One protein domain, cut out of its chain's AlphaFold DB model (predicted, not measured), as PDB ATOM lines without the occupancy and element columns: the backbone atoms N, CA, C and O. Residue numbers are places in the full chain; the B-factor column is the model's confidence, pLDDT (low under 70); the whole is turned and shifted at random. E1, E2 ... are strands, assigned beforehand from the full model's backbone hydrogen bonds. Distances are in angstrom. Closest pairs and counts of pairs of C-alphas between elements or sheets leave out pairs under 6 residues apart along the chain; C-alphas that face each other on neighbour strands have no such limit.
ATOM      1  N   ALA A  97     -35.458 -21.435  46.421       93.75
ATOM      2  CA  ALA A  97     -35.898 -20.660  47.571       93.75
ATOM      3  C   ALA A  97     -34.648 -20.162  48.298       93.75
ATOM      4  O   ALA A  97     -33.856 -20.965  48.795       93.75
ATOM      5  N   VAL A  98     -34.455 -18.848  48.329       93.12
ATOM      6  CA  VAL A  98     -33.242 -18.211  48.850       93.12
ATOM      7  C   VAL A  98     -33.630 -17.258  49.963       93.12
ATOM      8  O   VAL A  98     -34.561 -16.474  49.811       93.12
ATOM      9  N   PHE A  99     -32.926 -17.346  51.088       93.25
ATOM     10  CA  PHE A  99     -33.087 -16.440  52.219       93.25
ATOM     11  C   PHE A  99     -31.913 -15.457  52.271       93.25
ATOM     12  O   PHE A  99     -30.764 -15.884  52.394       93.25
ATOM     13  N   SER A 100     -32.214 -14.158  52.240       91.31
ATOM     14  CA  SER A 100     -31.238 -13.067  52.264       91.31
ATOM     15  C   SER A 100     -31.372 -12.194  53.514       91.31
ATOM     16  O   SER A 100     -32.465 -11.779  53.921       91.31
ATOM     17  N   ASN A 101     -30.233 -11.863  54.126       91.19
ATOM     18  CA  ASN A 101     -30.149 -10.905  55.228       91.19
ATOM     19  C   ASN A 101     -28.765 -10.218  55.265       91.19
ATOM     20  O   ASN A 101     -27.818 -10.812  55.785       91.19
ATOM     21  N   PRO A 102     -28.636  -8.964  54.794       90.38
ATOM     22  CA  PRO A 102     -29.669  -8.143  54.150       90.38
ATOM     23  C   PRO A 102     -30.002  -8.614  52.720       90.38
ATOM     24  O   PRO A 102     -29.206  -9.308  52.096       90.38
ATOM     25  N   SER A 103     -31.171  -8.222  52.213       90.31
ATOM     26  CA  SER A 103     -31.547  -8.328  50.797       90.31
ATOM     27  C   SER A 103     -30.599  -7.500  49.925       90.31
ATOM     28  O   SER A 103     -30.097  -6.455  50.346       90.31
ATOM     29  N   ALA A 104     -30.370  -7.939  48.692       88.94
ATOM     30  CA  ALA A 104     -29.646  -7.189  47.672       88.94
ATOM     31  C   ALA A 104     -30.477  -6.036  47.056       88.94
ATOM     32  O   ALA A 104     -29.930  -5.239  46.293       88.94
ATOM     33  N   GLY A 105     -31.780  -5.939  47.361       84.12
ATOM     34  CA  GLY A 105     -32.693  -4.893  46.879       84.12
ATOM     35  C   GLY A 105     -33.782  -5.363  45.898       84.12
ATOM     36  O   GLY A 105     -33.957  -6.551  45.624       84.12
ATOM     37  N   VAL A 106     -34.545  -4.402  45.370       79.88
ATOM     38  CA  VAL A 106     -35.600  -4.629  44.361       79.88
ATOM     39  C   VAL A 106     -34.972  -4.795  42.973       79.88
ATOM     40  O   VAL A 106     -33.950  -4.177  42.683       79.88
ATOM     41  N   ASP A 107     -35.559  -5.651  42.128       79.88
ATOM     42  CA  ASP A 107     -35.129  -5.918  40.740       79.88
ATOM     43  C   ASP A 107     -33.672  -6.388  40.583       79.88
ATOM     44  O   ASP A 107     -33.078  -6.350  39.504       79.88
ATOM     45  N   THR A 108     -33.099  -6.900  41.668       82.44
ATOM     46  CA  THR A 108     -31.777  -7.518  41.685       82.44
ATOM     47  C   THR A 108     -31.869  -9.036  41.607       82.44
ATOM     48  O   THR A 108     -32.744  -9.678  42.201       82.44
ATOM     49  N   LYS A 109     -30.878  -9.630  40.944       86.31
ATOM     50  CA  LYS A 109     -30.669 -11.080  40.948       86.31
ATOM     51  C   LYS A 109     -29.877 -11.565  42.167       86.31
ATOM     52  O   LYS A 109     -29.875 -12.764  42.419       86.31
ATOM     53  N   GLY A 110     -29.276 -10.654  42.940       88.50
ATOM     54  CA  GLY A 110     -28.442 -10.983  44.104       88.50
ATOM     55  C   GLY A 110     -29.173 -11.666  45.267       88.50
ATOM     56  O   GLY A 110     -28.522 -12.171  46.170       88.50
ATOM     57  N   ASP A 111     -30.508 -11.718  45.230       90.12
ATOM     58  CA  ASP A 111     -31.339 -12.477  46.179       90.12
ATOM     59  C   ASP A 111     -31.849 -13.814  45.608       90.12
ATOM     60  O   ASP A 111     -32.718 -14.456  46.185       90.12
ATOM     61  N   LEU A 112     -31.361 -14.225  44.438       90.19
ATOM     62  CA  LEU A 112     -31.712 -15.501  43.797       90.19
ATOM     63  C   LEU A 112     -30.518 -16.440  43.695       90.19
ATOM     64  O   LEU A 112     -30.688 -17.643  43.525       90.19
ATOM     65  N   PHE A 113     -29.320 -15.870  43.735       91.25
ATOM     66  CA  PHE A 113     -28.044 -16.554  43.782       91.25
ATOM     67  C   PHE A 113     -26.976 -15.563  44.242       91.25
ATOM     68  O   PHE A 113     -27.189 -14.346  44.201       91.25
ATOM     69  N   LEU A 114     -25.812 -16.072  44.631       89.88
ATOM     70  CA  LEU A 114     -24.679 -15.241  45.006       89.88
ATOM     71  C   LEU A 114     -24.162 -14.433  43.805       89.88
ATOM     72  O   LEU A 114     -23.462 -14.949  42.935       89.88
ATOM     73  N   ASP A 115     -24.453 -13.136  43.803       89.88
ATOM     74  CA  ASP A 115     -23.794 -12.149  42.952       89.88
ATOM     75  C   ASP A 115     -22.883 -11.271  43.823       89.88
ATOM     76  O   ASP A 115     -23.378 -10.407  44.554       89.88
ATOM     77  N   PRO A 116     -21.549 -11.451  43.757       87.94
ATOM     78  CA  PRO A 116     -20.613 -10.667  44.555       87.94
ATOM     79  C   PRO A 116     -20.732  -9.153  44.349       87.94
ATOM     80  O   PRO A 116     -20.387  -8.387  45.247       87.94
ATOM     81  N   THR A 117     -21.215  -8.710  43.183       86.50
ATOM     82  CA  THR A 117     -21.376  -7.282  42.868       86.50
ATOM     83  C   THR A 117     -22.636  -6.674  43.479       86.50
ATOM     84  O   THR A 117     -22.715  -5.454  43.613       86.50
ATOM     85  N   ALA A 118     -23.596  -7.509  43.888       88.75
ATOM     86  CA  ALA A 118     -24.851  -7.095  44.507       88.75
ATOM     87  C   ALA A 118     -24.813  -7.137  46.045       88.75
ATOM     88  O   ALA A 118     -25.806  -6.794  46.687       88.75
ATOM     89  N   ILE A 119     -23.687  -7.547  46.648       88.56
ATOM     90  CA  ILE A 119     -23.523  -7.576  48.104       88.56
ATOM     91  C   ILE A 119     -23.597  -6.136  48.643       88.56
ATOM     92  O   ILE A 119     -22.754  -5.310  48.280       88.56
ATOM     93  N   PRO A 120     -24.557  -5.814  49.532       86.25
ATOM     94  CA  PRO A 120     -24.688  -4.464  50.068       86.25
ATOM     95  C   PRO A 120     -23.466  -4.083  50.912       86.25
ATOM     96  O   PRO A 120     -23.181  -4.708  51.934       86.25
ATOM     97  N   VAL A 121     -22.752  -3.032  50.504       87.06
ATOM     98  CA  VAL A 121     -21.580  -2.493  51.211       87.06
ATOM     99  C   VAL A 121     -21.698  -0.981  51.414       87.06
ATOM    100  O   VAL A 121     -22.387  -0.287  50.670       87.06
ATOM    101  N   GLY A 122     -21.003  -0.457  52.424       87.44
ATOM    102  CA  GLY A 122     -20.960   0.976  52.724       87.44
ATOM    103  C   GLY A 122     -22.079   1.472  53.651       87.44
ATOM    104  O   GLY A 122     -22.862   0.675  54.172       87.44
ATOM    105  N   PRO A 123     -22.157   2.796  53.891       86.31
ATOM    106  CA  PRO A 123     -23.044   3.380  54.904       86.31
ATOM    107  C   PRO A 123     -24.534   3.086  54.692       86.31
ATOM    108  O   PRO A 123     -25.297   3.052  55.649       86.31
ATOM    109  N   THR A 124     -24.949   2.852  53.446       83.06
ATOM    110  CA  THR A 124     -26.343   2.574  53.069       83.06
ATOM    111  C   THR A 124     -26.676   1.085  53.036       83.06
ATOM    112  O   THR A 124     -27.826   0.744  52.785       83.06
ATOM    113  N   ALA A 125     -25.722   0.183  53.301       79.31
ATOM    114  CA  ALA A 125     -25.976  -1.262  53.297       79.31
ATOM    115  C   ALA A 125     -27.069  -1.675  54.300       79.31
ATOM    116  O   ALA A 125     -27.765  -2.667  54.099       79.31
ATOM    117  N   GLY A 126     -27.242  -0.897  55.374       79.62
ATOM    118  CA  GLY A 126     -28.299  -1.099  56.364       79.62
ATOM    119  C   GLY A 126     -29.706  -0.706  55.902       79.62
ATOM    120  O   GLY A 126     -30.652  -1.020  56.617       79.62
ATOM    121  N   ASN A 127     -29.846  -0.047  54.746       86.19
ATOM    122  CA  ASN A 127     -31.135   0.427  54.233       86.19
ATOM    123  C   ASN A 127     -31.935  -0.671  53.522       86.19
ATOM    124  O   ASN A 127     -33.131  -0.500  53.304       86.19
ATOM    125  N   ASN A 128     -31.284  -1.768  53.132       88.44
ATOM    126  CA  ASN A 128     -31.960  -2.866  52.460       88.44
ATOM    127  C   ASN A 128     -32.827  -3.665  53.440       88.44
ATOM    128  O   ASN A 128     -32.536  -3.752  54.637       88.44
ATOM    129  N   GLU A 129     -33.875  -4.292  52.906       88.00
ATOM    130  CA  GLU A 129     -34.739  -5.188  53.669       88.00
ATOM    131  C   GLU A 129     -33.940  -6.339  54.294       88.00
ATOM    132  O   GLU A 129     -32.878  -6.740  53.812       88.00
ATOM    133  N   ARG A 130     -34.453  -6.895  55.389       91.50
ATOM    134  CA  ARG A 130     -33.840  -8.022  56.099       91.50
ATOM    135  C   ARG A 130     -34.821  -9.175  56.181       91.50
ATOM    136  O   ARG A 130     -36.025  -8.961  56.157       91.50
ATOM    137  N   HIS A 131     -34.284 -10.379  56.360       92.38
ATOM    138  CA  HIS A 131     -35.072 -11.602  56.526       92.38
ATOM    139  C   HIS A 131     -35.998 -11.888  55.340       92.38
ATOM    140  O   HIS A 131     -37.134 -12.328  55.515       92.38
ATOM    141  N   GLN A 132     -35.509 -11.625  54.133       90.31
ATOM    142  CA  GLN A 132     -36.297 -11.776  52.925       90.31
ATOM    143  C   GLN A 132     -36.101 -13.180  52.345       90.31
ATOM    144  O   GLN A 132     -35.006 -13.738  52.398       90.31
ATOM    145  N   VAL A 133     -37.187 -13.761  51.838       91.94
ATOM    146  CA  VAL A 133     -37.177 -15.033  51.113       91.94
ATOM    147  C   VAL A 133     -37.626 -14.765  49.682       91.94
ATOM    148  O   VAL A 133     -38.758 -14.317  49.482       91.94
ATOM    149  N   LYS A 134     -36.782 -15.065  48.690       90.31
ATOM    150  CA  LYS A 134     -37.181 -15.077  47.275       90.31
ATOM    151  C   LYS A 134     -37.369 -16.496  46.777       90.31
ATOM    152  O   LYS A 134     -36.580 -17.392  47.067       90.31
ATOM    153  N   PHE A 135     -38.389 -16.653  45.944       91.31
ATOM    154  CA  PHE A 135     -38.595 -17.840  45.130       91.31
ATOM    155  C   PHE A 135     -38.326 -17.507  43.664       91.31
ATOM    156  O   PHE A 135     -38.724 -16.443  43.184       91.31
ATOM    157  N   GLY A 136     -37.670 -18.407  42.938       90.19
ATOM    158  CA  GLY A 136     -37.346 -18.183  41.531       90.19
ATOM    159  C   GLY A 136     -37.271 -19.473  40.734       90.19
ATOM    160  O   GLY A 136     -36.694 -20.451  41.182       90.19
ATOM    161  N   ALA A 137     -37.823 -19.461  39.519       92.88
ATOM    162  CA  ALA A 137     -37.698 -20.574  38.573       92.88
ATOM    163  C   ALA A 137     -36.755 -20.264  37.395       92.88
ATOM    164  O   ALA A 137     -36.705 -21.002  36.408       92.88
TER     165      ALA A 137
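This is residues 97 to 137 of the 277 residues of an uncharacterized protein of Betaproteobacteria bacterium (UniProt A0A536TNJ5). This domain has little regular structure: a short two-stranded antiparallel hairpin, E1 and E2, stands toward one end, and a long winding loop, residues 101 to 131, reaches out to Pro 123 at the other end and returns. The printed part has 41 residues, with two named strands in the order E1, E2 and no named helix; the class is all strand, with only 9 residues in named elements. It is compact, with a radius of gyration of the C-alphas of 9.6 A, yet elongated, spanning 32 by 19 by 14 A.

Find C-alpha 97 at (-35.898, -20.660, 47.571); from there E1, residues 97 to 100, runs 10.1 A. E2, residues 132 to 136, runs 13.1 A to C-alpha 136 at (-37.346, -18.183, 41.531).

Look across the hairpin: E1 and E2 are antiparallel, at 148 degrees between directions. C-alphas 99 and 133 face each other at 4.5 A. N 100 and O 132, 2.8 A apart, are within hydrogen-bond range.

The C-alphas farthest apart, of Pro 123 and Ala 137, are 32.5 A apart. The link E1 to E2 is long, 31 residues. The printed part has no cut, and no printed residue is under 70 in pLDDT.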